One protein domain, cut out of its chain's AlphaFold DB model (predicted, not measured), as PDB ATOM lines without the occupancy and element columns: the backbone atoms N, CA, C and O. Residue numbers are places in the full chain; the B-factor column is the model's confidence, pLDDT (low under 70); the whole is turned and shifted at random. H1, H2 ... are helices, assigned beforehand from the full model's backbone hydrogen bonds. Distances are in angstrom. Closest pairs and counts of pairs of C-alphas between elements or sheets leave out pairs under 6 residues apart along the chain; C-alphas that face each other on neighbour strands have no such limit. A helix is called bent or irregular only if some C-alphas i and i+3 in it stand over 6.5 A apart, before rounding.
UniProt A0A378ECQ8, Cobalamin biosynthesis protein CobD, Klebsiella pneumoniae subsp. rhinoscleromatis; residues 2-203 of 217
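What this domain is: This is residues 2 to 203 of the 217 residues of the protein "Cobalamin biosynthesis protein CobD" of Klebsiella pneumoniae subsp. rhinoscleromatis (UniProt A0A378ECQ8). A long bent helix, H5, folds back on itself as a V and makes the core: H1 and H2 pack on its second arm, H5b, at one end of the longest axis, while H3 and H4 pack on the first part of arm H5a at the other. A second group, H7, H8 and H9, is an up-and-down bundle, each helix running against the one before, and its H7 and H9 cross H5a; H6 folds back along H5b. The printed part has 202 residues with nine named helices, H1 to H9 in chain order, and no named strand; the class is all helix. It is compact, with a radius of gyration of the C-alphas of 18.5 A and spans of 55 by 46 by 34 A.

Where its parts are: H1, residues 2 to 23, begins with C-alpha 2 at (-22.013, -31.792, 13.542) and is 31.4 A long. H2 is residues 25 to 39, H3 residues 42 to 57 and H4 residues 61 to 69. H5, residues 81 to 128, was assigned as one helix by its hydrogen bonds but is bent: C-alphas 109 and 112 are 9.4 A apart. Its arms are H5a, residues 81 to 109, 41.1 A, starting at (1.308, -63.065, 18.434), and H5b, residues 112 to 128, 24.1 A. H5a is irregular, with C-alphas 99 and 102 7.0 A apart; H6, residues 133 to 149, is irregular too, with C-alphas 134 and 137 8.1 A apart. H7 is residues 151 to 167, H8 residues 172 to 182, and H9 residues 192 to 202, ending at (-10.358, -63.697, 29.741).

How they stand to each other: H5 is the hub, touching seven helices. Its arms run opposite ways at a steep tilt of 38 degrees, only just beyond shallow; their closest C-alphas, Leu 107 and Ala 115, are 4.8 A apart. H1, H2 and H5b form a bundle, helices side by side: H1 touches H5b at Trp 10 and Ala 117, closest C-alphas 5.0 A. H3 touches H5a at a shallow tilt of 7 degrees, closest C-alphas Ala 49 and Val 88, 6.2 A. H3 and H4 are a hairpin, closest C-alphas Val 52 and Ser 64, 4.8 A. H5b and H6 are a hairpin, closest C-alphas Val 128 and Gly 139, 5.3 A. H7, with residues 153 to 157 alone, touches H5a at a steep tilt of 66 degrees, closest C-alphas Pro 153 and Ala 102, 5.0 A. H8 and H9 are a hairpin, closest C-alphas Gly 179 and Thr 197, 4.0 A. Every O i to N i+4 pair is within hydrogen-bond range in H1, H2, H4, H5b, H8 and H9; in H3 10 of 12 are, in H5a 22 of 25, in H6 11 of 13 and in H7 10 of 13.

The domain as a whole: The two C-alphas farthest apart, Ile 23 and Gln 78, are 57.0 A apart. The printed part has no cut, and the one long link is H4 to H5, with 11 residues. Mean pLDDT of the printed part is 90.3; residues 129 to 138 and residue 187 are under 70.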
ATOM      1  N   TRP A   2     -21.575 -30.670  12.686       83.75
ATOM      2  CA  TRP A   2     -22.013 -31.792  13.542       83.75
ATOM      3  C   TRP A   2     -23.521 -31.863  13.788       83.75
ATOM      4  O   TRP A   2     -24.171 -32.811  13.362       83.75
ATOM      5  N   LEU A   3     -24.087 -30.810  14.385       87.56
ATOM      6  CA  LEU A   3     -25.528 -30.721  14.648       87.56
ATOM      7  C   LEU A   3     -26.372 -30.841  13.375       87.56
ATOM      8  O   LEU A   3     -27.469 -31.381  13.419       87.56
ATOM      9  N   VAL A   4     -25.848 -30.370  12.239       91.56
ATOM     10  CA  VAL A   4     -26.537 -30.467  10.948       91.56
ATOM     11  C   VAL A   4     -26.551 -31.911  10.467       91.56
ATOM     12  O   VAL A   4     -27.610 -32.400  10.116       91.56
ATOM     13  N   VAL A   5     -25.418 -32.619  10.493       91.75
ATOM     14  CA  VAL A   5     -25.352 -34.023  10.052       91.75
ATOM     15  C   VAL A   5     -26.183 -34.924  10.964       91.75
ATOM     16  O   VAL A   5     -26.977 -35.722  10.470       91.75
ATOM     17  N   ILE A   6     -26.051 -34.771  12.284       93.06
ATOM     18  CA  ILE A   6     -26.798 -35.572  13.264       93.06
ATOM     19  C   ILE A   6     -28.294 -35.257  13.172       93.06
ATOM     20  O   ILE A   6     -29.105 -36.173  13.055       93.06
ATOM     21  N   GLY A   7     -28.660 -33.972  13.170       95.06
ATOM     22  CA  GLY A   7     -30.050 -33.529  13.079       95.06
ATOM     23  C   GLY A   7     -30.707 -33.915  11.756       95.06
ATOM     24  O   GLY A   7     -31.849 -34.361  11.758       95.06
ATOM     25  N   LEU A   8     -29.980 -33.825  10.637       96.50
ATOM     26  CA  LEU A   8     -30.459 -34.276   9.331       96.50
ATOM     27  C   LEU A   8     -30.630 -35.795   9.301       96.50
ATOM     28  O   LEU A   8     -31.660 -36.266   8.837       96.50
ATOM     29  N   THR A   9     -29.668 -36.560   9.825       95.81
ATOM     30  CA  THR A   9     -29.772 -38.028   9.883       95.81
ATOM     31  C   THR A   9     -30.984 -38.449  10.706       95.81
ATOM     32  O   THR A   9     -31.782 -39.266  10.253       95.81
ATOM     33  N   TRP A  10     -31.161 -37.845  11.885       96.94
ATOM     34  CA  TRP A  10     -32.318 -38.087  12.738       96.94
ATOM     35  C   TRP A  10     -33.629 -37.705  12.044       96.94
ATOM     36  O   TRP A  10     -34.550 -38.514  11.984       96.94
ATOM     37  N   GLY A  11     -33.700 -36.496  11.478       97.31
ATOM     38  CA  GLY A  11     -34.907 -35.970  10.840       97.31
ATOM     39  C   GLY A  11     -35.311 -36.752   9.593       97.31
ATOM     40  O   GLY A  11     -36.492 -37.027   9.404       97.31
ATOM     41  N   VAL A  12     -34.344 -37.174   8.772       97.44
ATOM     42  CA  VAL A  12     -34.594 -38.035   7.609       97.44
ATOM     43  C   VAL A  12     -35.039 -39.423   8.057       97.44
ATOM     44  O   VAL A  12     -36.037 -39.918   7.541       97.44
ATOM     45  N   ALA A  13     -34.362 -40.040   9.031       96.75
ATOM     46  CA  ALA A  13     -34.759 -41.353   9.543       96.75
ATOM     47  C   ALA A  13     -36.178 -41.324  10.132       96.75
ATOM     48  O   ALA A  13     -37.005 -42.174   9.806       96.75
ATOM     49  N   TRP A  14     -36.486 -40.305  10.938       97.75
ATOM     50  CA  TRP A  14     -37.819 -40.100  11.496       97.75
ATOM     51  C   TRP A  14     -38.862 -39.837  10.408       97.75
ATOM     52  O   TRP A  14     -39.913 -40.466  10.415       97.75
ATOM     53  N   GLY A  15     -38.565 -38.962   9.442       97.38
ATOM     54  CA  GLY A  15     -39.472 -38.636   8.342       97.38
ATOM     55  C   GLY A  15     -39.782 -39.845   7.459       97.38
ATOM     56  O   GLY A  15     -40.945 -40.093   7.153       97.38
ATOM     57  N   VAL A  16     -38.770 -40.642   7.107       97.12
ATOM     58  CA  VAL A  16     -38.948 -41.896   6.356       97.12
ATOM     59  C   VAL A  16     -39.824 -42.874   7.135       97.12
ATOM     60  O   VAL A  16     -40.749 -43.449   6.564       97.12
ATOM     61  N   LEU A  17     -39.577 -43.034   8.437       96.44
ATOM     62  CA  LEU A  17     -40.359 -43.936   9.278       96.44
ATOM     63  C   LEU A  17     -41.814 -43.459   9.441       96.44
ATOM     64  O   LEU A  17     -42.745 -44.252   9.298       96.44
ATOM     65  N   ALA A  18     -42.026 -42.160   9.664       96.69
ATOM     66  CA  ALA A  18     -43.351 -41.555   9.775       96.69
ATOM     67  C   ALA A  18     -44.151 -41.686   8.469       96.69
ATOM     68  O   ALA A  18     -45.325 -42.056   8.500       96.69
ATOM     69  N   LEU A  19     -43.513 -41.451   7.316       97.25
ATOM     70  CA  LEU A  19     -44.125 -41.657   6.002       97.25
ATOM     71  C   LEU A  19     -44.471 -43.132   5.767       97.25
ATOM     72  O   LEU A  19     -45.569 -43.431   5.306       97.25
ATOM     73  N   ALA A  20     -43.578 -44.060   6.121       96.62
ATOM     74  CA  ALA A  20     -43.818 -45.494   5.980       96.62
ATOM     75  C   ALA A  20     -45.024 -45.962   6.810       96.62
ATOM     76  O   ALA A  20     -45.889 -46.663   6.283       96.62
ATOM     77  N   HIS A  21     -45.133 -45.519   8.069       95.56
ATOM     78  CA  HIS A  21     -46.308 -45.779   8.907       95.56
ATOM     79  C   HIS A  21     -47.580 -45.113   8.374       95.56
ATOM     80  O   HIS A  21     -48.651 -45.711   8.469       95.56
ATOM     81  N   GLY A  22     -47.465 -43.911   7.799       96.44
ATOM     82  CA  GLY A  22     -48.579 -43.206   7.164       96.44
ATOM     83  C   GLY A  22     -49.112 -43.908   5.910       96.44
ATOM     84  O   GLY A  22     -50.312 -43.859   5.657       96.44
ATOM     85  N   ILE A  23     -48.246 -44.591   5.151       96.69
ATOM     86  CA  ILE A  23     -48.646 -45.407   3.992       96.69
ATOM     87  C   ILE A  23     -49.299 -46.710   4.458       96.69
ATOM     88  O   ILE A  23     -50.390 -47.052   4.002       96.69
ATOM     89  N   HIS A  24     -48.629 -47.468   5.332       96.44
ATOM     90  CA  HIS A  24     -49.154 -48.729   5.851       96.44
ATOM     91  C   HIS A  24     -48.415 -49.167   7.128       96.44
ATOM     92  O   HIS A  24     -47.182 -49.227   7.119       96.44
ATOM     93  N   PRO A  25     -49.107 -49.593   8.205       95.31
ATOM     94  CA  PRO A  25     -48.451 -49.951   9.466       95.31
ATOM     95  C   PRO A  25     -47.356 -51.014   9.317       95.31
ATOM     96  O   PRO A  25     -46.266 -50.848   9.855       95.31
ATOM     97  N   TRP A  26     -47.607 -52.071   8.538       97.38
ATOM     98  CA  TRP A  26     -46.627 -53.141   8.309       97.38
ATOM     99  C   TRP A  26     -45.393 -52.679   7.527       97.38
ATOM    100  O   TRP A  26     -44.306 -53.212   7.737       97.38
ATOM    101  N   LEU A  27     -45.544 -51.679   6.650       95.94
ATOM    102  CA  LEU A  27     -44.407 -51.079   5.956       95.94
ATOM    103  C   LEU A  27     -43.542 -50.292   6.943       95.94
ATOM    104  O   LEU A  27     -42.324 -50.433   6.913       95.94
ATOM    105  N   GLY A  28     -44.168 -49.532   7.848       96.25
ATOM    106  CA  GLY A  28     -43.476 -48.859   8.950       96.25
ATOM    107  C   GLY A  28     -42.637 -49.824   9.788       96.25
ATOM    108  O   GLY A  28     -41.431 -49.626   9.913       96.25
ATOM    109  N   TRP A  29     -43.230 -50.937  10.234       96.69
ATOM    110  CA  TRP A  29     -42.511 -51.993  10.960       96.69
ATOM    111  C   TRP A  29     -41.330 -52.568  10.169       96.69
ATOM    112  O   TRP A  29     -40.245 -52.748  10.718       96.69
ATOM    113  N   LEU A  30     -41.515 -52.851   8.876       97.44
ATOM    114  CA  LEU A  30     -40.449 -53.394   8.031       97.44
ATOM    115  C   LEU A  30     -39.287 -52.404   7.875       97.44
ATOM    116  O   LEU A  30     -38.123 -52.799   7.970       97.44
ATOM    117  N   VAL A  31     -39.597 -51.123   7.669       97.25
ATOM    118  CA  VAL A  31     -38.604 -50.047   7.577       97.25
ATOM    119  C   VAL A  31     -37.873 -49.867   8.905       97.25
ATOM    120  O   VAL A  31     -36.650 -49.739   8.907       97.25
ATOM    121  N   GLU A  32     -38.584 -49.910  10.031       96.69
ATOM    122  CA  GLU A  32     -37.984 -49.795  11.360       96.69
ATOM    123  C   GLU A  32     -37.011 -50.943  11.644       96.69
ATOM    124  O   GLU A  32     -35.858 -50.704  12.009       96.69
ATOM    125  N   VAL A  33     -37.435 -52.188  11.402       96.81
ATOM    126  CA  VAL A  33     -36.582 -53.377  11.548       96.81
ATOM    127  C   VAL A  33     -35.349 -53.274  10.656       96.81
ATOM    128  O   VAL A  33     -34.241 -53.582  11.097       96.81
ATOM    129  N   TRP A  34     -35.517 -52.811   9.415       96.69
ATOM    130  CA  TRP A  34     -34.401 -52.603   8.499       96.69
ATOM    131  C   TRP A  34     -33.422 -51.536   9.014       96.69
ATOM    132  O   TRP A  34     -32.218 -51.789   9.042       96.69
ATOM    133  N   MET A  35     -33.909 -50.390   9.502       96.75
ATOM    134  CA  MET A  35     -33.054 -49.352  10.094       96.75
ATOM    135  C   MET A  35     -32.279 -49.880  11.307       96.75
ATOM    136  O   MET A  35     -31.060 -49.717  11.375       96.75
ATOM    137  N   ILE A  36     -32.954 -50.580  12.227       95.69
ATOM    138  CA  ILE A  36     -32.318 -51.202  13.400       95.69
ATOM    139  C   ILE A  36     -31.234 -52.189  12.963       95.69
ATOM    140  O   ILE A  36     -30.121 -52.158  13.491       95.69
ATOM    141  N   PHE A  37     -31.529 -53.033  11.973       94.94
ATOM    142  CA  PHE A  37     -30.566 -53.984  11.428       94.94
ATOM    143  C   PHE A  37     -29.313 -53.281  10.891       94.94
ATOM    144  O   PHE A  37     -28.203 -53.731  11.170       94.94
ATOM    145  N   THR A  38     -29.466 -52.163  10.176       93.25
ATOM    146  CA  THR A  38     -28.318 -51.397   9.657       93.25
ATOM    147  C   THR A  38     -27.520 -50.672  10.743       93.25
ATOM    148  O   THR A  38     -26.321 -50.461  10.575       93.25
ATOM    149  N   ALA A  39     -28.150 -50.320  11.866       93.25
ATOM    150  CA  ALA A  39     -27.482 -49.640  12.971       93.25
ATOM    151  C   ALA A  39     -26.567 -50.575  13.789       93.25
ATOM    152  O   ALA A  39     -25.617 -50.104  14.419       93.25
ATOM    153  N   LEU A  40     -26.826 -51.887  13.785       94.44
ATOM    154  CA  LEU A  40     -26.090 -52.873  14.582       94.44
ATOM    155  C   LEU A  40     -24.938 -53.512  13.790       94.44
ATOM    156  O   LEU A  40     -25.137 -54.163  12.768       94.44
ATOM    157  N   ALA A  41     -23.713 -53.405  14.311       91.31
ATOM    158  CA  ALA A  41     -22.491 -53.811  13.606       91.31
ATOM    159  C   ALA A  41     -21.946 -55.203  13.994       91.31
ATOM    160  O   ALA A  41     -20.840 -55.566  13.592       91.31
ATOM    161  N   GLY A  42     -22.697 -56.013  14.751       90.31
ATOM    162  CA  GLY A  42     -22.171 -57.240  15.374       90.31
ATOM    163  C   GLY A  42     -21.584 -58.269  14.398       90.31
ATOM    164  O   GLY A  42     -20.522 -58.834  14.659       90.31
ATOM    165  N   ARG A  43     -22.218 -58.483  13.236       91.44
ATOM    166  CA  ARG A  43     -21.704 -59.422  12.219       91.44
ATOM    167  C   ARG A  43     -20.390 -58.937  11.604       91.44
ATOM    168  O   ARG A  43     -19.467 -59.735  11.464       91.44
ATOM    169  N   CYS A  44     -20.314 -57.656  11.248       91.31
ATOM    170  CA  CYS A  44     -19.111 -57.050  10.678       91.31
ATOM    171  C   CYS A  44     -17.955 -57.108  11.685       91.31
ATOM    172  O   CYS A  44     -16.861 -57.550  11.345       91.31
ATOM    173  N   LEU A  45     -18.231 -56.782  12.951       92.50
ATOM    174  CA  LEU A  45     -17.241 -56.839  14.024       92.50
ATOM    175  C   LEU A  45     -16.648 -58.246  14.194       92.50
ATOM    176  O   LEU A  45     -15.428 -58.408  14.229       92.50
ATOM    177  N   ALA A  46     -17.500 -59.275  14.229       94.25
ATOM    178  CA  ALA A  46     -17.054 -60.663  14.322       94.25
ATOM    179  C   ALA A  46     -16.228 -61.094  13.098       94.25
ATOM    180  O   ALA A  46     -15.202 -61.759  13.243       94.25
ATOM    181  N   GLN A  47     -16.646 -60.703  11.890       95.56
ATOM    182  CA  GLN A  47     -15.910 -61.005  10.660       95.56
ATOM    183  C   GLN A  47     -14.516 -60.372  10.666       95.56
ATOM    184  O   GLN A  47     -13.539 -61.066  10.384       95.56
ATOM    185  N   SER A  48     -14.415 -59.098  11.043       94.19
ATOM    186  CA  SER A  48     -13.147 -58.371  11.130       94.19
ATOM    187  C   SER A  48     -12.199 -58.982  12.162       94.19
ATOM    188  O   SER A  48     -11.026 -59.200  11.864       94.19
ATOM    189  N   ALA A  49     -12.701 -59.354  13.343       95.12
ATOM    190  CA  ALA A  49     -11.898 -60.031  14.362       95.12
ATOM    191  C   ALA A  49     -11.383 -61.398  13.875       95.12
ATOM    192  O   ALA A  49     -10.195 -61.712  13.991       95.12
ATOM    193  N   MET A  50     -12.258 -62.200  13.263       96.69
ATOM    194  CA  MET A  50     -11.895 -63.523  12.748       96.69
ATOM    195  C   MET A  50     -10.958 -63.460  11.537       96.69
ATOM    196  O   MET A  50     -10.180 -64.393  11.334       96.69
ATOM    197  N   ALA A  51     -10.989 -62.375  10.760       96.88
ATOM    198  CA  ALA A  51     -10.040 -62.140   9.674       96.88
ATOM    199  C   ALA A  51      -8.599 -61.970  10.181       96.88
ATOM    200  O   ALA A  51      -7.672 -62.310   9.458       96.88
ATOM    201  N   VAL A  52      -8.407 -61.508  11.423       96.75
ATOM    202  CA  VAL A  52      -7.086 -61.439  12.074       96.75
ATOM    203  C   VAL A  52      -6.739 -62.751  12.781       96.75
ATOM    204  O   VAL A  52      -5.602 -63.223  12.694       96.75
ATOM    205  N   ALA A  53      -7.718 -63.351  13.465       95.31
ATOM    206  CA  ALA A  53      -7.513 -64.540  14.288       95.31
ATOM    207  C   ALA A  53      -7.211 -65.804  13.468       95.31
ATOM    208  O   ALA A  53      -6.369 -66.602  13.873       95.31
ATOM    209  N   ARG A  54      -7.860 -65.996  12.309       97.12
ATOM    210  CA  ARG A  54      -7.656 -67.194  11.473       97.12
ATOM    211  C   ARG A  54      -6.225 -67.299  10.918       97.12
ATOM    212  O   ARG A  54      -5.623 -68.352  11.119       97.12
ATOM    213  N   PRO A  55      -5.637 -66.256  10.290       96.56
ATOM    214  CA  PRO A  55      -4.232 -66.298   9.877       96.56
ATOM    215  C   PRO A  55      -3.279 -66.502  11.056       96.56
ATOM    216  O   PRO A  55      -2.342 -67.290  10.960       96.56
ATOM    217  N   LEU A  56      -3.563 -65.870  12.201       96.00
ATOM    218  CA  LEU A  56      -2.749 -66.029  13.407       96.00
ATOM    219  C   LEU A  56      -2.717 -67.482  13.898       96.00
ATOM    220  O   LEU A  56      -1.652 -67.995  14.229       96.00
ATOM    221  N   GLN A  57      -3.872 -68.153  13.918       95.75
ATOM    222  CA  GLN A  57      -3.984 -69.573  14.271       95.75
ATOM    223  C   GLN A  57      -3.264 -70.483  13.269       95.75
ATOM    224  O   GLN A  57      -2.741 -71.523  13.660       95.75
ATOM    225  N   ALA A  58      -3.201 -70.083  11.997       96.75
ATOM    226  CA  ALA A  58      -2.468 -70.792  10.949       96.75
ATOM    227  C   ALA A  58      -0.948 -70.515  10.959       96.75
ATOM    228  O   ALA A  58      -0.223 -71.090  10.151       96.75
ATOM    229  N   GLY A  59      -0.453 -69.646  11.849       95.56
ATOM    230  CA  GLY A  59       0.957 -69.245  11.907       95.56
ATOM    231  C   GLY A  59       1.360 -68.170  10.890       95.56
ATOM    232  O   GLY A  59       2.534 -67.803  10.831       95.56
ATOM    233  N   ASP A  60       0.413 -67.621  10.124       96.75
ATOM    234  CA  ASP A  60       0.657 -66.539   9.168       96.75
ATOM    235  C   ASP A  60       0.599 -65.171   9.866       96.75
ATOM    236  O   ASP A  60      -0.425 -64.482   9.930       96.75
ATOM    237  N   LEU A  61       1.743 -64.782  10.430       95.88
ATOM    238  CA  LEU A  61       1.889 -63.503  11.121       95.88
ATOM    239  C   LEU A  61       1.836 -62.307  10.173       95.88
ATOM    240  O   LEU A  61       1.391 -61.238  10.590       95.88
ATOM    241  N   ALA A  62       2.291 -62.459   8.929       96.12
ATOM    242  CA  ALA A  62       2.310 -61.359   7.972       96.12
ATOM    243  C   ALA A  62       0.877 -60.947   7.616       96.12
ATOM    244  O   ALA A  62       0.521 -59.774   7.760       96.12
ATOM    245  N   GLU A  63       0.036 -61.920   7.262       96.75
ATOM    246  CA  GLU A  63      -1.365 -61.659   6.946       96.75
ATOM    247  C   GLU A  63      -2.144 -61.201   8.184       96.75
ATOM    248  O   GLU A  63      -2.935 -60.260   8.107       96.75
ATOM    249  N   SER A  64      -1.880 -61.782   9.360       96.38
ATOM    250  CA  SER A  64      -2.531 -61.344  10.600       96.38
ATOM    251  C   SER A  64      -2.229 -59.874  10.928       96.38
ATOM    252  O   SER A  64      -3.145 -59.104  11.222       96.38
ATOM    253  N   ARG A  65      -0.967 -59.436  10.804       96.19
ATOM    254  CA  ARG A  65      -0.576 -58.025  11.001       96.19
ATOM    255  C   ARG A  65      -1.218 -57.104   9.971       96.19
ATOM    256  O   ARG A  65      -1.661 -56.010  10.328       96.19
ATOM    257  N   HIS A  66      -1.281 -57.546   8.717       95.75
ATOM    258  CA  HIS A  66      -1.909 -56.788   7.645       95.75
ATOM    259  C   HIS A  66      -3.410 -56.596   7.908       95.75
ATOM    260  O   HIS A  66      -3.881 -55.461   7.914       95.75
ATOM    261  N   LYS A  67      -4.148 -57.659   8.245       95.81
ATOM    262  CA  LYS A  67      -5.573 -57.563   8.603       95.81
ATOM    263  C   LYS A  67      -5.805 -56.742   9.864       95.81
ATOM    264  O   LYS A  67      -6.754 -55.965   9.910       95.81
ATOM    265  N   LEU A  68      -4.929 -56.862  10.862       94.75
ATOM    266  CA  LEU A  68      -5.019 -56.061  12.081       94.75
ATOM    267  C   LEU A  68      -4.901 -54.563  11.775       94.75
ATOM    268  O   LEU A  68      -5.631 -53.773  12.366       94.75
ATOM    269  N   SER A  69      -4.046 -54.172  10.822       92.94
ATOM    270  CA  SER A  69      -3.843 -52.761  10.451       92.94
ATOM    271  C   SER A  69      -5.108 -52.071   9.929       92.94
ATOM    272  O   SER A  69      -5.202 -50.850   9.977       92.94
ATOM    273  N   TRP A  70      -6.100 -52.837   9.465       90.62
ATOM    274  CA  TRP A  70      -7.372 -52.294   8.983       90.62
ATOM    275  C   TRP A  70      -8.317 -51.891  10.118       90.62
ATOM    276  O   TRP A  70      -9.250 -51.131   9.885       90.62
ATOM    277  N   ILE A  71      -8.100 -52.420  11.325       88.31
ATOM    278  CA  ILE A  71      -9.005 -52.245  12.469       88.31
ATOM    279  C   ILE A  71      -8.345 -51.549  13.664       88.31
ATOM    280  O   ILE A  71      -9.030 -51.232  14.632       88.31
ATOM    281  N   VAL A  72      -7.035 -51.284  13.606       87.25
ATOM    282  CA  VAL A  72      -6.310 -50.527  14.636       87.25
ATOM    283  C   VAL A  72      -5.643 -49.289  14.050       87.25
ATOM    284  O   VAL A  72      -5.120 -49.307  12.943       87.25
ATOM    285  N   GLY A  73      -5.576 -48.215  14.836       79.25
ATOM    286  CA  GLY A  73      -4.912 -46.964  14.444       79.25
ATOM    287  C   GLY A  73      -3.397 -46.910  14.701       79.25
ATOM    288  O   GLY A  73      -2.840 -45.809  14.731       79.25
ATOM    289  N   ARG A  74      -2.736 -48.052  14.949       78.50
ATOM    290  CA  ARG A  74      -1.302 -48.156  15.296       78.50
ATOM    291  C   ARG A  74      -0.533 -49.014  14.297       78.50
ATOM    292  O   ARG A  74      -1.120 -49.840  13.609       78.50
ATOM    293  N   ASP A  75       0.786 -48.842  14.261       84.88
ATOM    294  CA  ASP A  75       1.661 -49.703  13.464       84.88
ATOM    295  C   ASP A  75       1.596 -51.154  13.970       84.88
ATOM    296  O   ASP A  75       1.775 -51.424  15.160       84.88
ATOM    297  N   THR A  76       1.312 -52.086  13.059       91.44
ATOM    298  CA  THR A  76       1.191 -53.521  13.347       91.44
ATOM    299  C   THR A  76       2.403 -54.331  12.888       91.44
ATOM    300  O   THR A  76       2.491 -55.519  13.207       91.44
ATOM    301  N   SER A  77       3.347 -53.718  12.167       88.50
ATOM    302  CA  SER A  77       4.419 -54.412  11.438       88.50
ATOM    303  C   SER A  77       5.317 -55.285  12.326       88.50
ATOM    304  O   SER A  77       5.756 -56.354  11.897       88.50
ATOM    305  N   GLN A  78       5.539 -54.869  13.576       90.62
ATOM    306  CA  GLN A  78       6.423 -55.534  14.542       90.62
ATOM    307  C   GLN A  78       5.680 -56.312  15.641       90.62
ATOM    308  O   GLN A  78       6.315 -56.861  16.543       90.62
ATOM    309  N   LEU A  79       4.342 -56.378  15.597       91.00
ATOM    310  CA  LEU A  79       3.566 -56.985  16.682       91.00
ATOM    311  C   LEU A  79       3.766 -58.501  16.743       91.00
ATOM    312  O   LEU A  79       3.642 -59.215  15.745       91.00
ATOM    313  N   GLN A  80       4.055 -59.003  17.937       93.31
ATOM    314  CA  GLN A  80       4.156 -60.431  18.226       93.31
ATOM    315  C   GLN A  80       2.765 -61.055  18.434       93.31
ATOM    316  O   GLN A  80       1.819 -60.327  18.742       93.31
ATOM    317  N   PRO A  81       2.610 -62.391  18.334       92.44
ATOM    318  CA  PRO A  81       1.308 -63.065  18.434       92.44
ATOM    319  C   PRO A  81       0.450 -62.634  19.633       92.44
ATOM    320  O   PRO A  81      -0.738 -62.356  19.493       92.44
ATOM    321  N   ALA A  82       1.061 -62.510  20.815       90.06
ATOM    322  CA  ALA A  82       0.371 -62.060  22.022       90.06
ATOM    323  C   ALA A  82      -0.123 -60.605  21.916       90.06
ATOM    324  O   ALA A  82      -1.216 -60.288  22.381       90.06
ATOM    325  N   GLN A  83       0.657 -59.727  21.276       90.56
ATOM    326  CA  GLN A  83       0.277 -58.331  21.052       90.56
ATOM    327  C   GLN A  83      -0.824 -58.210  19.992       90.56
ATOM    328  O   GLN A  83      -1.703 -57.369  20.140       90.56
ATOM    329  N   ILE A  84      -0.817 -59.072  18.969       92.25
ATOM    330  CA  ILE A  84      -1.887 -59.152  17.964       92.25
ATOM    331  C   ILE A  84      -3.200 -59.577  18.627       92.25
ATOM    332  O   ILE A  84      -4.196 -58.874  18.499       92.25
ATOM    333  N   ASN A  85      -3.197 -60.677  19.388       90.88
ATOM    334  CA  ASN A  85      -4.383 -61.137  20.120       90.88
ATOM    335  C   ASN A  85      -4.925 -60.058  21.054       90.88
ATOM    336  O   ASN A  85      -6.121 -59.777  21.062       90.88
ATOM    337  N   ARG A  86      -4.027 -59.419  21.807       88.81
ATOM    338  CA  ARG A  86      -4.377 -58.307  22.682       88.81
ATOM    339  C   ARG A  86      -5.027 -57.171  21.888       88.81
ATOM    340  O   ARG A  86      -6.107 -56.736  22.258       88.81
ATOM    341  N   ALA A  87      -4.429 -56.745  20.780       89.88
ATOM    342  CA  ALA A  87      -4.975 -55.684  19.940       89.88
ATOM    343  C   ALA A  87      -6.370 -56.015  19.390       89.88
ATOM    344  O   ALA A  87      -7.248 -55.163  19.422       89.88
ATOM    345  N   VAL A  88      -6.598 -57.252  18.936       92.31
ATOM    346  CA  VAL A  88      -7.920 -57.682  18.453       92.31
ATOM    347  C   VAL A  88      -8.957 -57.616  19.569       92.31
ATOM    348  O   VAL A  88     -10.046 -57.094  19.355       92.31
ATOM    349  N   VAL A  89      -8.629 -58.120  20.762       91.94
ATOM    350  CA  VAL A  89      -9.547 -58.102  21.910       91.94
ATOM    351  C   VAL A  89      -9.870 -56.666  22.341       91.94
ATOM    352  O   VAL A  89     -11.031 -56.385  22.627       91.94
ATOM    353  N   GLU A  90      -8.881 -55.766  22.335       88.88
ATOM    354  CA  GLU A  90      -9.037 -54.323  22.606       88.88
ATOM    355  C   GLU A  90     -10.079 -53.717  21.666       88.88
ATOM    356  O   GLU A  90     -11.121 -53.222  22.091       88.88
ATOM    357  N   THR A  91      -9.834 -53.877  20.366       90.81
ATOM    358  CA  THR A  91     -10.679 -53.337  19.309       90.81
ATOM    359  C   THR A  91     -12.080 -53.924  19.359       90.81
ATOM    360  O   THR A  91     -13.049 -53.190  19.180       90.81
ATOM    361  N   VAL A  92     -12.229 -55.225  19.618       93.56
ATOM    362  CA  VAL A  92     -13.550 -55.855  19.730       93.56
ATOM    363  C   VAL A  92     -14.303 -55.349  20.955       93.56
ATOM    364  O   VAL A  92     -15.498 -55.082  20.848       93.56
ATOM    365  N   ALA A  93     -13.635 -55.191  22.098       92.44
ATOM    366  CA  ALA A  93     -14.263 -54.677  23.308       92.44
ATOM    367  C   ALA A  93     -14.752 -53.230  23.112       92.44
ATOM    368  O   ALA A  93     -15.925 -52.953  23.364       92.44
ATOM    369  N   GLU A  94     -13.896 -52.346  22.592       89.25
ATOM    370  CA  GLU A  94     -14.234 -50.948  22.281       89.25
ATOM    371  C   GLU A  94     -15.403 -50.873  21.283       89.25
ATOM    372  O   GLU A  94     -16.465 -50.329  21.593       89.25
ATOM    373  N   ASN A  95     -15.284 -51.550  20.135       92.44
ATOM    374  CA  ASN A  95     -16.311 -51.527  19.089       92.44
ATOM    375  C   ASN A  95     -17.601 -52.268  19.470       92.44
ATOM    376  O   ASN A  95     -18.622 -52.092  18.806       92.44
ATOM    377  N   THR A  96     -17.608 -53.094  20.518       95.00
ATOM    378  CA  THR A  96     -18.859 -53.674  21.033       95.00
ATOM    379  C   THR A  96     -19.739 -52.590  21.652       95.00
ATOM    380  O   THR A  96     -20.966 -52.638  21.512       95.00
ATOM    381  N   VAL A  97     -19.136 -51.578  22.285       94.06
ATOM    382  CA  VAL A  97     -19.886 -50.429  22.801       94.06
ATOM    383  C   VAL A  97     -20.475 -49.642  21.640       94.06
ATOM    384  O   VAL A  97     -21.697 -49.517  21.554       94.06
ATOM    385  N   ASP A  98     -19.636 -49.236  20.692       91.94
ATOM    386  CA  ASP A  98     -20.043 -48.362  19.589       91.94
ATOM    387  C   ASP A  98     -20.923 -49.047  18.534       91.94
ATOM    388  O   ASP A  98     -21.753 -48.444  17.844       91.94
ATOM    389  N   GLY A  99     -20.716 -50.346  18.356       92.31
ATOM    390  CA  GLY A  99     -21.355 -51.161  17.332       92.31
ATOM    391  C   GLY A  99     -22.665 -51.798  17.766       92.31
ATOM    392  O   GLY A  99     -23.460 -52.161  16.899       92.31
ATOM    393  N   ILE A 100     -22.881 -51.977  19.073       95.75
ATOM    394  CA  ILE A 100     -23.999 -52.771  19.597       95.75
ATOM    395  C   ILE A 100     -24.654 -52.074  20.788       95.75
ATOM    396  O   ILE A 100     -25.833 -51.739  20.721       95.75
ATOM    397  N   ILE A 101     -23.912 -51.832  21.870       96.62
ATOM    398  CA  ILE A 101     -24.510 -51.397  23.143       96.62
ATOM    399  C   ILE A 101     -25.079 -49.982  23.040       96.62
ATOM    400  O   ILE A 101     -26.218 -49.754  23.443       96.62
ATOM    401  N   ALA A 102     -24.325 -49.037  22.483       96.00
ATOM    402  CA  ALA A 102     -24.778 -47.664  22.326       96.00
ATOM    403  C   ALA A 102     -25.925 -47.531  21.306       96.00
ATOM    404  O   ALA A 102     -26.942 -46.934  21.669       96.00
ATOM    405  N   PRO A 103     -25.882 -48.152  20.106       96.00
ATOM    406  CA  PRO A 103     -27.041 -48.178  19.217       96.00
ATOM    407  C   PRO A 103     -28.298 -48.763  19.876       96.00
ATOM    408  O   PRO A 103     -29.367 -48.178  19.738       96.00
ATOM    409  N   LEU A 104     -28.186 -49.865  20.636       96.81
ATOM    410  CA  LEU A 104     -29.320 -50.448  21.369       96.81
ATOM    411  C   LEU A 104     -29.834 -49.534  22.489       96.81
ATOM    412  O   LEU A 104     -31.039 -49.443  22.708       96.81
ATOM    413  N   PHE A 105     -28.938 -48.837  23.187       97.38
ATOM    414  CA  PHE A 105     -29.307 -47.871  24.219       97.38
ATOM    415  C   PHE A 105     -30.119 -46.708  23.633       97.38
ATOM    416  O   PHE A 105     -31.193 -46.383  24.135       97.38
ATOM    417  N   PHE A 106     -29.651 -46.114  22.535       96.88
ATOM    418  CA  PHE A 106     -30.364 -45.026  21.863       96.88
ATOM    419  C   PHE A 106     -31.637 -45.503  21.151       96.88
ATOM    420  O   PHE A 106     -32.625 -44.770  21.133       96.88
ATOM    421  N   LEU A 107     -31.653 -46.743  20.651       96.94
ATOM    422  CA  LEU A 107     -32.860 -47.400  20.152       96.94
ATOM    423  C   LEU A 107     -33.943 -47.477  21.235       96.94
ATOM    424  O   LEU A 107     -35.089 -47.126  20.974       96.94
ATOM    425  N   LEU A 108     -33.584 -47.883  22.456       96.50
ATOM    426  CA  LEU A 108     -34.528 -47.963  23.575       96.50
ATOM    427  C   LEU A 108     -35.103 -46.588  23.956       96.50
ATOM    428  O   LEU A 108     -36.259 -46.498  24.358       96.50
ATOM    429  N   LEU A 109     -34.307 -45.522  23.838       96.19
ATOM    430  CA  LEU A 109     -34.715 -44.171  24.233       96.19
ATOM    431  C   LEU A 109     -35.577 -43.448  23.193       96.19
ATOM    432  O   LEU A 109     -36.427 -42.645  23.570       96.19
ATOM    433  N   GLY A 110     -35.337 -43.672  21.902       92.50
ATOM    434  CA  GLY A 110     -35.951 -42.860  20.845       92.50
ATOM    435  C   GLY A 110     -36.213 -43.597  19.539       92.50
ATOM    436  O   GLY A 110     -36.359 -42.951  18.500       92.50
ATOM    437  N   GLY A 111     -36.250 -44.928  19.577       95.94
ATOM    438  CA  GLY A 111     -36.517 -45.766  18.415       95.94
ATOM    439  C   GLY A 111     -35.378 -45.769  17.396       95.94
ATOM    440  O   GLY A 111     -34.269 -45.271  17.636       95.94
ATOM    441  N   ALA A 112     -35.664 -46.329  16.220       96.06
ATOM    442  CA  ALA A 112     -34.701 -46.403  15.124       96.06
ATOM    443  C   ALA A 112     -34.073 -45.040  14.748       96.06
ATOM    444  O   ALA A 112     -32.856 -45.000  14.557       96.06
ATOM    445  N   PRO A 113     -34.808 -43.904  14.712       96.88
ATOM    446  CA  PRO A 113     -34.212 -42.615  14.357       96.88
ATOM    447  C   PRO A 113     -33.097 -42.170  15.305       96.88
ATOM    448  O   PRO A 113     -32.086 -41.627  14.856       96.88
ATOM    449  N   LEU A 114     -33.243 -42.410  16.614       96.56
ATOM    450  CA  LEU A 114     -32.225 -42.017  17.588       96.56
ATOM    451  C   LEU A 114     -30.994 -42.935  17.531       96.56
ATOM    452  O   LEU A 114     -29.869 -42.446  17.629       96.56
ATOM    453  N   ALA A 115     -31.183 -44.233  17.273       96.69
ATOM    454  CA  ALA A 115     -30.074 -45.152  16.998       96.69
ATOM    455  C   ALA A 115     -29.277 -44.739  15.743       96.69
ATOM    456  O   ALA A 115     -28.044 -44.746  15.758       96.69
ATOM    457  N   MET A 116     -29.968 -44.304  14.683       96.56
ATOM    458  CA  MET A 116     -29.339 -43.785  13.460       96.56
ATOM    459  C   MET A 116     -28.578 -42.476  13.714       96.56
ATOM    460  O   MET A 116     -27.465 -42.296  13.217       96.56
ATOM    461  N   ALA A 117     -29.138 -41.577  14.526       95.69
ATOM    462  CA  ALA A 117     -28.476 -40.337  14.927       95.69
ATOM    463  C   ALA A 117     -27.183 -40.606  15.711       95.69
ATOM    464  O   ALA A 117     -26.154 -39.990  15.431       95.69
ATOM    465  N   TYR A 118     -27.208 -41.566  16.639       95.12
ATOM    466  CA  TYR A 118     -26.003 -42.025  17.325       95.12
ATOM    467  C   TYR A 118     -24.977 -42.605  16.341       95.12
ATOM    468  O   TYR A 118     -23.797 -42.264  16.407       95.12
ATOM    469  N   LYS A 119     -25.404 -43.419  15.367       94.19
ATOM    470  CA  LYS A 119     -24.478 -43.925  14.345       94.19
ATOM    471  C   LYS A 119     -23.838 -42.816  13.518       94.19
ATOM    472  O   LYS A 119     -22.665 -42.946  13.169       94.19
ATOM    473  N   ALA A 120     -24.537 -41.712  13.268       93.00
ATOM    474  CA  ALA A 120     -23.923 -40.538  12.658       93.00
ATOM    475  C   ALA A 120     -22.839 -39.913  13.554       93.00
ATOM    476  O   ALA A 120     -21.780 -39.573  13.036       93.00
ATOM    477  N   VAL A 121     -23.060 -39.808  14.875       91.69
ATOM    478  CA  VAL A 121     -22.038 -39.341  15.842       91.69
ATOM    479  C   VAL A 121     -20.778 -40.204  15.743       91.69
ATOM    480  O   VAL A 121     -19.703 -39.679  15.460       91.69
ATOM    481  N   ASN A 122     -20.931 -41.521  15.875       89.62
ATOM    482  CA  ASN A 122     -19.820 -42.473  15.862       89.62
ATOM    483  C   ASN A 122     -19.074 -42.502  14.512       89.62
ATOM    484  O   ASN A 122     -17.844 -42.543  14.453       89.62
ATOM    485  N   THR A 123     -19.810 -42.406  13.400       88.94
ATOM    486  CA  THR A 123     -19.209 -42.356  12.057       88.94
ATOM    487  C   THR A 123     -18.425 -41.062  11.852       88.94
ATOM    488  O   THR A 123     -17.329 -41.078  11.295       88.94
ATOM    489  N   LEU A 124     -18.963 -39.928  12.308       85.88
ATOM    490  CA  LEU A 124     -18.259 -38.653  12.226       85.88
ATOM    491  C   LEU A 124     -16.967 -38.666  13.052       85.88
ATOM    492  O   LEU A 124     -15.987 -38.068  12.605       85.88
ATOM    493  N   ASP A 125     -16.934 -39.381  14.182       84.00
ATOM    494  CA  ASP A 125     -15.708 -39.538  14.964       84.00
ATOM    495  C   ASP A 125     -14.623 -40.311  14.234       84.00
ATOM    496  O   ASP A 125     -13.492 -39.839  14.105       84.00
ATOM    497  N   SER A 126     -15.002 -41.413  13.597       76.12
ATOM    498  CA  SER A 126     -14.074 -42.195  12.782       76.12
ATOM    499  C   SER A 126     -13.592 -41.449  11.527       76.12
ATOM    500  O   SER A 126     -12.441 -41.605  11.121       76.12
ATOM    501  N   MET A 127     -14.438 -40.620  10.898       77.94
ATOM    502  CA  MET A 127     -14.091 -39.904   9.657       77.94
ATOM    503  C   MET A 127     -13.297 -38.615   9.889       77.94
ATOM    504  O   MET A 127     -12.428 -38.273   9.089       77.94
ATOM    505  N   VAL A 128     -13.615 -37.862  10.947       71.94
ATOM    506  CA  VAL A 128     -13.033 -36.531  11.205       71.94
ATOM    507  C   VAL A 128     -11.941 -36.580  12.278       71.94
ATOM    508  O   VAL A 128     -11.106 -35.676  12.349       71.94
ATOM    509  N   GLY A 129     -11.890 -37.650  13.077       60.34
ATOM    510  CA  GLY A 129     -10.946 -37.845  14.180       60.34
ATOM    511  C   GLY A 129      -9.469 -38.007  13.792       60.34
ATOM    512  O   GLY A 129      -8.618 -38.115  14.676       60.34
ATOM    513  N   TYR A 130      -9.102 -37.966  12.506       51.53
ATOM    514  CA  TYR A 130      -7.718 -38.177  12.070       51.53
ATOM    515  C   TYR A 130      -6.979 -36.891  11.666       51.53
ATOM    516  O   TYR A 130      -7.246 -36.275  10.639       51.53
ATOM    517  N   LYS A 131      -5.991 -36.539  12.507       49.31
ATOM    518  CA  LYS A 131      -4.612 -36.067  12.220       49.31
ATOM    519  C   LYS A 131      -4.342 -35.069  11.077       49.31
ATOM    520  O   LYS A 131      -3.189 -34.912  10.686       49.31
ATOM    521  N   HIS A 132      -5.319 -34.327  10.577       50.34
ATOM    522  CA  HIS A 132      -5.032 -33.173   9.730       50.34
ATOM    523  C   HIS A 132      -4.879 -31.930  10.601       50.34
ATOM    524  O   HIS A 132      -5.826 -31.485  11.247       50.34
ATOM    525  N   GLU A 133      -3.682 -31.345  10.594       54.16
ATOM    526  CA  GLU A 133      -3.313 -30.147  11.363       54.16
ATOM    527  C   GLU A 133      -4.305 -28.988  11.142       54.16
ATOM    528  O   GLU A 133      -4.647 -28.253  12.065       54.16
ATOM    529  N   LYS A 134      -4.890 -28.931   9.937       57.22
ATOM    530  CA  LYS A 134      -5.937 -27.988   9.520       57.22
ATOM    531  C   LYS A 134      -7.314 -28.207  10.175       57.22
ATOM    532  O   LYS A 134      -8.087 -27.259  10.274       57.22
ATOM    533  N   TYR A 135      -7.639 -29.421  10.629       57.88
ATOM    534  CA  TYR A 135      -8.966 -29.803  11.148       57.88
ATOM    535  C   TYR A 135      -8.948 -30.261  12.614       57.88
ATOM    536  O   TYR A 135      -9.959 -30.738  13.130       57.88
ATOM    537  N   ARG A 136      -7.828 -30.049  13.322       65.19
ATOM    538  CA  ARG A 136      -7.608 -30.488  14.710       65.19
ATOM    539  C   ARG A 136      -8.725 -30.061  15.669       65.19
ATOM    540  O   ARG A 136      -9.183 -30.862  16.474       65.19
ATOM    541  N   ALA A 137      -9.206 -28.821  15.555       66.06
ATOM    542  CA  ALA A 137     -10.292 -28.311  16.397       66.06
ATOM    543  C   ALA A 137     -11.631 -29.029  16.144       66.06
ATOM    544  O   ALA A 137     -12.382 -29.287  17.082       66.06
ATOM    545  N   ILE A 138     -11.918 -29.396  14.891       68.06
ATOM    546  CA  ILE A 138     -13.152 -30.104  14.524       68.06
ATOM    547  C   ILE A 138     -13.072 -31.565  14.984       68.06
ATOM    548  O   ILE A 138     -14.046 -32.071  15.540       68.06
ATOM    549  N   GLY A 139     -11.906 -32.205  14.848       70.19
ATOM    550  CA  GLY A 139     -11.650 -33.542  15.395       70.19
ATOM    551  C   GLY A 139     -11.737 -33.602  16.927       70.19
ATOM    552  O   GLY A 139     -12.219 -34.581  17.481       70.19
ATOM    553  N   MET A 140     -11.363 -32.538  17.647       72.56
ATOM    554  CA  MET A 140     -11.546 -32.500  19.107       72.56
ATOM    555  C   MET A 140     -13.014 -32.400  19.525       72.56
ATOM    556  O   MET A 140     -13.417 -33.020  20.506       72.56
ATOM    557  N   VAL A 141     -13.811 -31.587  18.825       79.12
ATOM    558  CA  VAL A 141     -15.250 -31.460  19.114       79.12
ATOM    559  C   VAL A 141     -15.966 -32.777  18.826       79.12
ATOM    560  O   VAL A 141     -16.803 -33.195  19.617       79.12
ATOM    561  N   SER A 142     -15.577 -33.433  17.735       77.88
ATOM    562  CA  SER A 142     -16.004 -34.776  17.369       77.88
ATOM    563  C   SER A 142     -15.811 -35.789  18.491       77.88
ATOM    564  O   SER A 142     -16.788 -36.304  19.031       77.88
ATOM    565  N   ALA A 143     -14.557 -35.967  18.912       75.25
ATOM    566  CA  ALA A 143     -14.190 -36.946  19.925       75.25
ATOM    567  C   ALA A 143     -14.882 -36.673  21.263       75.25
ATOM    568  O   ALA A 143     -15.278 -37.594  21.965       75.25
ATOM    569  N   ARG A 144     -15.087 -35.396  21.617       80.69
ATOM    570  CA  ARG A 144     -15.823 -35.033  22.836       80.69
ATOM    571  C   ARG A 144     -17.308 -35.365  22.755       80.69
ATOM    572  O   ARG A 144     -17.881 -35.757  23.765       80.69
ATOM    573  N   LEU A 145     -17.946 -35.147  21.607       83.56
ATOM    574  CA  LEU A 145     -19.362 -35.475  21.435       83.56
ATOM    575  C   LEU A 145     -19.579 -36.985  21.434       83.56
ATOM    576  O   LEU A 145     -20.530 -37.440  22.067       83.56
ATOM    577  N   ASP A 146     -18.685 -37.739  20.795       85.75
ATOM    578  CA  ASP A 146     -18.687 -39.198  20.879       85.75
ATOM    579  C   ASP A 146     -18.478 -39.665  22.327       85.75
ATOM    580  O   ASP A 146     -19.317 -40.389  22.862       85.75
ATOM    581  N   ASP A 147     -17.470 -39.127  23.028       85.19
ATOM    582  CA  ASP A 147     -17.225 -39.437  24.440       85.19
ATOM    583  C   ASP A 147     -18.458 -39.129  25.324       85.19
ATOM    584  O   ASP A 147     -18.760 -39.860  26.270       85.19
ATOM    585  N   VAL A 148     -19.208 -38.061  25.042       87.69
ATOM    586  CA  VAL A 148     -20.446 -37.748  25.775       87.69
ATOM    587  C   VAL A 148     -21.560 -38.736  25.429       87.69
ATOM    588  O   VAL A 148     -22.216 -39.251  26.337       87.69
ATOM    589  N   ALA A 149     -21.770 -39.036  24.144       89.56
ATOM    590  CA  ALA A 149     -22.806 -39.965  23.693       89.56
ATOM    591  C   ALA A 149     -22.572 -41.388  24.226       89.56
ATOM    592  O   ALA A 149     -23.518 -42.069  24.626       89.56
ATOM    593  N   ASN A 150     -21.307 -41.803  24.305       92.12
ATOM    594  CA  ASN A 150     -20.886 -43.109  24.796       92.12
ATOM    595  C   ASN A 150     -20.719 -43.185  26.320       92.12
ATOM    596  O   ASN A 150     -20.515 -44.275  26.856       92.12
ATOM    597  N   PHE A 151     -20.880 -42.082  27.056       92.19
ATOM    598  CA  PHE A 151     -20.655 -42.056  28.503       92.19
ATOM    599  C   PHE A 151     -21.526 -43.057  29.278       92.19
ATOM    600  O   PHE A 151     -21.024 -43.805  30.126       92.19
ATOM    601  N   LEU A 152     -22.834 -43.075  29.009       94.00
ATOM    602  CA  LEU A 152     -23.761 -44.021  29.639       94.00
ATOM    603  C   LEU A 152     -23.636 -45.434  29.038       94.00
ATOM    604  O   LEU A 152     -23.458 -46.369  29.826       94.00
ATOM    605  N   PRO A 153     -23.639 -45.620  27.700       94.31
ATOM    606  CA  PRO A 153     -23.420 -46.933  27.091       94.31
ATOM    607  C   PRO A 153     -22.152 -47.649  27.566       94.31
ATOM    608  O   PRO A 153     -22.204 -48.836  27.884       94.31
ATOM    609  N   ALA A 154     -21.031 -46.939  27.705       92.56
ATOM    610  CA  ALA A 154     -19.776 -47.520  28.179       92.56
ATOM    611  C   ALA A 154     -19.887 -48.052  29.617       92.56
ATOM    612  O   ALA A 154     -19.363 -49.121  29.924       92.56
ATOM    613  N   ARG A 155     -20.630 -47.377  30.500       94.25
ATOM    614  CA  ARG A 155     -20.874 -47.858  31.876       94.25
ATOM    615  C   ARG A 155     -21.801 -49.061  31.914       94.25
ATOM    616  O   ARG A 155     -21.579 -49.978  32.700       94.25
ATOM    617  N   LEU A 156     -22.815 -49.076  31.054       94.94
ATOM    618  CA  LEU A 156     -23.679 -50.243  30.892       94.94
ATOM    619  C   LEU A 156     -22.889 -51.437  30.349       94.94
ATOM    620  O   LEU A 156     -23.122 -52.563  30.786       94.94
ATOM    621  N   SER A 157     -21.908 -51.194  29.474       94.81
ATOM    622  CA  SER A 157     -21.071 -52.252  28.906       94.81
ATOM    623  C   SER A 157     -20.352 -53.073  29.964       94.81
ATOM    624  O   SER A 157     -20.293 -54.288  29.841       94.81
ATOM    625  N   TRP A 158     -19.898 -52.451  31.051       94.25
ATOM    626  CA  TRP A 158     -19.264 -53.161  32.156       94.25
ATOM    627  C   TRP A 158     -20.175 -54.222  32.775       94.25
ATOM    628  O   TRP A 158     -19.750 -55.361  32.974       94.25
ATOM    629  N   LEU A 159     -21.442 -53.888  33.025       96.44
ATOM    630  CA  LEU A 159     -22.413 -54.837  33.571       96.44
ATOM    631  C   LEU A 159     -22.796 -55.898  32.537       96.44
ATOM    632  O   LEU A 159     -22.791 -57.089  32.843       96.44
ATOM    633  N   LEU A 160     -23.085 -55.472  31.305       96.94
ATOM    634  CA  LEU A 160     -23.524 -56.360  30.229       96.94
ATOM    635  C   LEU A 160     -22.434 -57.360  29.829       96.94
ATOM    636  O   LEU A 160     -22.726 -58.540  29.667       96.94
ATOM    637  N   LEU A 161     -21.179 -56.921  29.723       96.38
ATOM    638  CA  LEU A 161     -20.042 -57.778  29.392       96.38
ATOM    639  C   LEU A 161     -19.662 -58.691  30.560       96.38
ATOM    640  O   LEU A 161     -19.289 -59.838  30.330       96.38
ATOM    641  N   SER A 162     -19.815 -58.238  31.810       96.94
ATOM    642  CA  SER A 162     -19.639 -59.114  32.977       96.94
ATOM    643  C   SER A 162     -20.694 -60.221  33.013       96.94
ATOM    644  O   SER A 162     -20.366 -61.374  33.286       96.94
ATOM    645  N   LEU A 163     -21.952 -59.899  32.692       97.25
ATOM    646  CA  LEU A 163     -23.016 -60.893  32.556       97.25
ATOM    647  C   LEU A 163     -22.752 -61.832  31.373       97.25
ATOM    648  O   LEU A 163     -22.876 -63.046  31.518       97.25
ATOM    649  N   ALA A 164     -22.338 -61.291  30.226       96.25
ATOM    650  CA  ALA A 164     -21.978 -62.085  29.056       96.25
ATOM    651  C   ALA A 164     -20.844 -63.069  29.369       96.25
ATOM    652  O   ALA A 164     -20.920 -64.221  28.956       96.25
ATOM    653  N   ALA A 165     -19.844 -62.665  30.159       96.56
ATOM    654  CA  ALA A 165     -18.786 -63.558  30.620       96.56
ATOM    655  C   ALA A 165     -19.352 -64.760  31.400       96.56
ATOM    656  O   ALA A 165     -18.997 -65.894  31.094       96.56
ATOM    657  N   VAL A 166     -20.301 -64.546  32.322       96.56
ATOM    658  CA  VAL A 166     -20.978 -65.652  33.032       96.56
ATOM    659  C   VAL A 166     -21.708 -66.580  32.055       96.56
ATOM    660  O   VAL A 166     -21.575 -67.800  32.147       96.56
ATOM    661  N   LEU A 167     -22.456 -66.017  31.100       96.88
ATOM    662  CA  LEU A 167     -23.207 -66.792  30.102       96.88
ATOM    663  C   LEU A 167     -22.286 -67.600  29.173       96.88
ATOM    664  O   LEU A 167     -22.633 -68.712  28.778       96.88
ATOM    665  N   CYS A 168     -21.100 -67.073  28.879       95.25
ATOM    666  CA  CYS A 168     -20.059 -67.741  28.102       95.25
ATOM    667  C   CYS A 168     -19.195 -68.712  28.927       95.25
ATOM    668  O   CYS A 168     -18.278 -69.304  28.366       95.25
ATOM    669  N   ARG A 169     -19.496 -68.919  30.221       95.06
ATOM    670  CA  ARG A 169     -18.712 -69.750  31.160       95.06
ATOM    671  C   ARG A 169     -17.280 -69.248  31.414       95.06
ATOM    672  O   ARG A 169     -16.406 -70.037  31.758       95.06
ATOM    673  N   GLU A 170     -17.075 -67.942  31.297       95.50
ATOM    674  CA  GLU A 170     -15.855 -67.228  31.687       95.50
ATOM    675  C   GLU A 170     -15.971 -66.665  33.121       95.50
ATOM    676  O   GLU A 170     -17.028 -66.722  33.760       95.50
ATOM    677  N   ASP A 171     -14.892 -66.073  33.649       94.62
ATOM    678  CA  ASP A 171     -14.872 -65.508  35.008       94.62
ATOM    679  C   ASP A 171     -15.557 -64.127  35.074       94.62
ATOM    680  O   ASP A 171     -14.920 -63.067  35.102       94.62
ATOM    681  N   GLY A 172     -16.891 -64.130  35.128       94.69
ATOM    682  CA  GLY A 172     -17.694 -62.906  35.237       94.69
ATOM    683  C   GLY A 172     -17.459 -62.105  36.524       94.69
ATOM    684  O   GLY A 172     -17.552 -60.877  36.515       94.69
ATOM    685  N   ALA A 173     -17.084 -62.755  37.631       95.06
ATOM    686  CA  ALA A 173     -16.770 -62.062  38.883       95.06
ATOM    687  C   ALA A 173     -15.446 -61.288  38.782       95.06
ATOM    688  O   ALA A 173     -15.308 -60.180  39.317       95.06
ATOM    689  N   ARG A 174     -14.451 -61.849  38.092       94.31
ATOM    690  CA  ARG A 174     -13.210 -61.144  37.761       94.31
ATOM    691  C   ARG A 174     -13.437 -60.077  36.699       94.31
ATOM    692  O   ARG A 174     -12.855 -59.003  36.855       94.31
ATOM    693  N   ALA A 175     -14.295 -60.314  35.707       94.62
ATOM    694  CA  ALA A 175     -14.707 -59.307  34.726       94.62
ATOM    695  C   ALA A 175     -15.272 -58.061  35.425       94.62
ATOM    696  O   ALA A 175     -14.762 -56.956  35.240       94.62
ATOM    697  N   LEU A 176     -16.225 -58.264  36.341       94.88
ATOM    698  CA  LEU A 176     -16.868 -57.191  37.094       94.88
ATOM    699  C   LEU A 176     -15.862 -56.419  37.963       94.88
ATOM    700  O   LEU A 176     -15.810 -55.189  37.915       94.88
ATOM    701  N   ARG A 177     -15.023 -57.129  38.731       94.50
ATOM    702  CA  ARG A 177     -14.012 -56.499  39.599       94.50
ATOM    703  C   ARG A 177     -12.949 -55.743  38.806       94.50
ATOM    704  O   ARG A 177     -12.589 -54.631  39.189       94.50
ATOM    705  N   THR A 178     -12.445 -56.334  37.725       91.56
ATOM    706  CA  THR A 178     -11.381 -55.741  36.898       91.56
ATOM    707  C   THR A 178     -11.903 -54.532  36.139       91.56
ATOM    708  O   THR A 178     -11.278 -53.475  36.197       91.56
ATOM    709  N   GLY A 179     -13.087 -54.652  35.529       91.12
ATOM    710  CA  GLY A 179     -13.768 -53.551  34.857       91.12
ATOM    711  C   GLY A 179     -13.950 -52.345  35.774       91.12
ATOM    712  O   GLY A 179     -13.613 -51.228  35.397       91.12
ATOM    713  N   TRP A 180     -14.366 -52.567  37.027       92.00
ATOM    714  CA  TRP A 180     -14.458 -51.486  38.005       92.00
ATOM    715  C   TRP A 180     -13.084 -50.927  38.387       92.00
ATOM    716  O   TRP A 180     -12.899 -49.714  38.371       92.00
ATOM    717  N   ARG A 181     -12.115 -51.778  38.739       89.69
ATOM    718  CA  ARG A 181     -10.786 -51.354  39.217       89.69
ATOM    719  C   ARG A 181     -10.022 -50.527  38.179       89.69
ATOM    720  O   ARG A 181      -9.412 -49.522  38.542       89.69
ATOM    721  N   ASP A 182     -10.079 -50.924  36.909       87.56
ATOM    722  CA  ASP A 182      -9.200 -50.398  35.856       87.56
ATOM    723  C   ASP A 182      -9.886 -49.387  34.921       87.56
ATOM    724  O   ASP A 182      -9.253 -48.880  33.999       87.56
ATOM    725  N   ARG A 183     -11.135 -48.993  35.213       83.81
ATOM    726  CA  ARG A 183     -11.945 -48.027  34.433       83.81
ATOM    727  C   ARG A 183     -11.313 -46.651  34.166       83.81
ATOM    728  O   ARG A 183     -11.872 -45.865  33.413       83.81
ATOM    729  N   TYR A 184     -10.195 -46.322  34.812       80.75
ATOM    730  CA  TYR A 184      -9.473 -45.053  34.638       80.75
ATOM    731  C   TYR A 184      -8.111 -45.211  33.952       80.75
ATOM    732  O   TYR A 184      -7.365 -44.240  33.846       80.75
ATOM    733  N   GLN A 185      -7.755 -46.416  33.500       75.88
ATOM    734  CA  GLN A 185      -6.437 -46.714  32.929       75.88
ATOM    735  C   GLN A 185      -6.376 -46.513  31.403       75.88
ATOM    736  O   GLN A 185      -5.572 -47.148  30.728       75.88
ATOM    737  N   HIS A 186      -7.189 -45.604  30.855       72.25
ATOM    738  CA  HIS A 186      -7.192 -45.254  29.433       72.25
ATOM    739  C   HIS A 186      -7.292 -43.735  29.227       72.25
ATOM    740  O   HIS A 186      -7.752 -43.001  30.102       72.25
ATOM    741  N   SER A 187      -6.853 -43.242  28.064       67.62
ATOM    742  CA  SER A 187      -6.901 -41.807  27.742       67.62
ATOM    743  C   SER A 187      -8.317 -41.288  27.467       67.62
ATOM    744  O   SER A 187      -8.573 -40.103  27.689       67.62
ATOM    745  N   SER A 188      -9.210 -42.159  26.980       72.06
ATOM    746  CA  SER A 188     -10.650 -41.884  26.862       72.06
ATOM    747  C   SER A 188     -11.378 -42.381  28.117       72.06
ATOM    748  O   SER A 188     -11.075 -43.481  28.592       72.06
ATOM    749  N   PRO A 189     -12.348 -41.608  28.644       72.81
ATOM    750  CA  PRO A 189     -13.139 -41.978  29.819       72.81
ATOM    751  C   PRO A 189     -14.074 -43.178  29.594       72.81
ATOM    752  O   PRO A 189     -14.651 -43.676  30.566       72.81
ATOM    753  N   ASN A 190     -14.247 -43.620  28.343       86.19
ATOM    754  CA  ASN A 190     -15.214 -44.648  27.969       86.19
ATOM    755  C   ASN A 190     -14.566 -45.991  27.624       86.19
ATOM    756  O   ASN A 190     -15.023 -47.004  28.147       86.19
ATOM    757  N   CYS A 191     -13.487 -46.013  26.831       83.62
ATOM    758  CA  CYS A 191     -12.903 -47.263  26.309       83.62
ATOM    759  C   CYS A 191     -12.404 -48.216  27.412       83.62
ATOM    760  O   CYS A 191     -12.509 -49.433  27.288       83.62
ATOM    761  N   ALA A 192     -11.948 -47.673  28.549       85.94
ATOM    762  CA  ALA A 192     -11.447 -48.482  29.661       85.94
ATOM    763  C   ALA A 192     -12.495 -49.447  30.239       85.94
ATOM    764  O   ALA A 192     -12.130 -50.502  30.752       85.94
ATOM    765  N   TRP A 193     -13.785 -49.098  30.194       92.12
ATOM    766  CA  TRP A 193     -14.849 -49.927  30.764       92.12
ATOM    767  C   TRP A 193     -14.991 -51.282  30.057       92.12
ATOM    768  O   TRP A 193     -14.823 -52.305  30.730       92.12
ATOM    769  N   PRO A 194     -15.280 -51.345  28.740       93.38
ATOM    770  CA  PRO A 194     -15.410 -52.620  28.047       93.38
ATOM    771  C   PRO A 194     -14.085 -53.387  28.005       93.38
ATOM    772  O   PRO A 194     -14.069 -54.583  28.296       93.38
ATOM    773  N   GLU A 195     -12.965 -52.713  27.732       92.12
ATOM    774  CA  GLU A 195     -11.648 -53.348  27.626       92.12
ATOM    775  C   GLU A 195     -11.237 -54.031  28.933       92.12
ATOM    776  O   GLU A 195     -10.901 -55.221  28.942       92.12
ATOM    777  N   ALA A 196     -11.281 -53.314  30.062       91.38
ATOM    778  CA  ALA A 196     -10.908 -53.879  31.358       91.38
ATOM    779  C   ALA A 196     -11.836 -55.025  31.776       91.38
ATOM    780  O   ALA A 196     -11.383 -56.002  32.377       91.38
ATOM    781  N   THR A 197     -13.122 -54.930  31.433       94.12
ATOM    782  CA  THR A 197     -14.098 -55.989  31.714       94.12
ATOM    783  C   THR A 197     -13.758 -57.262  30.944       94.12
ATOM    784  O   THR A 197     -13.669 -58.333  31.546       94.12
ATOM    785  N   VAL A 198     -13.489 -57.151  29.640       94.31
ATOM    786  CA  VAL A 198     -13.139 -58.301  28.788       94.31
ATOM    787  C   VAL A 198     -11.780 -58.892  29.173       94.31
ATOM    788  O   VAL A 198     -11.658 -60.111  29.271       94.31
ATOM    789  N   ALA A 199     -10.771 -58.071  29.481       91.56
ATOM    790  CA  ALA A 199      -9.493 -58.586  29.986       91.56
ATOM    791  C   ALA A 199      -9.644 -59.308  31.329       91.56
ATOM    792  O   ALA A 199      -9.017 -60.344  31.544       91.56
ATOM    793  N   GLY A 200     -10.503 -58.795  32.215       92.00
ATOM    794  CA  GLY A 200     -10.867 -59.467  33.457       92.00
ATOM    795  C   GLY A 200     -11.505 -60.833  33.213       92.00
ATOM    796  O   GLY A 200     -11.083 -61.801  33.843       92.00
ATOM    797  N   ALA A 201     -12.463 -60.911  32.284       94.06
ATOM    798  CA  ALA A 201     -13.148 -62.150  31.916       94.06
ATOM    799  C   ALA A 201     -12.178 -63.207  31.364       94.06
ATOM    800  O   ALA A 201     -12.180 -64.339  31.832       94.06
ATOM    801  N   LEU A 202     -11.308 -62.810  30.429       91.56
ATOM    802  CA  LEU A 202     -10.358 -63.697  29.741       91.56
ATOM    803  C   LEU A 202      -9.062 -63.948  30.529       91.56
ATOM    804  O   LEU A 202      -8.159 -64.646  30.076       91.56
ATOM    805  N   GLY A 203      -8.920 -63.320  31.695       87.31
ATOM    806  CA  GLY A 203      -7.750 -63.442  32.552       87.31
ATOM    807  C   GLY A 203      -6.458 -62.805  32.027       87.31
ATOM    808  O   GLY A 203      -5.386 -63.087  32.569       87.31
TER     809      GLY A 203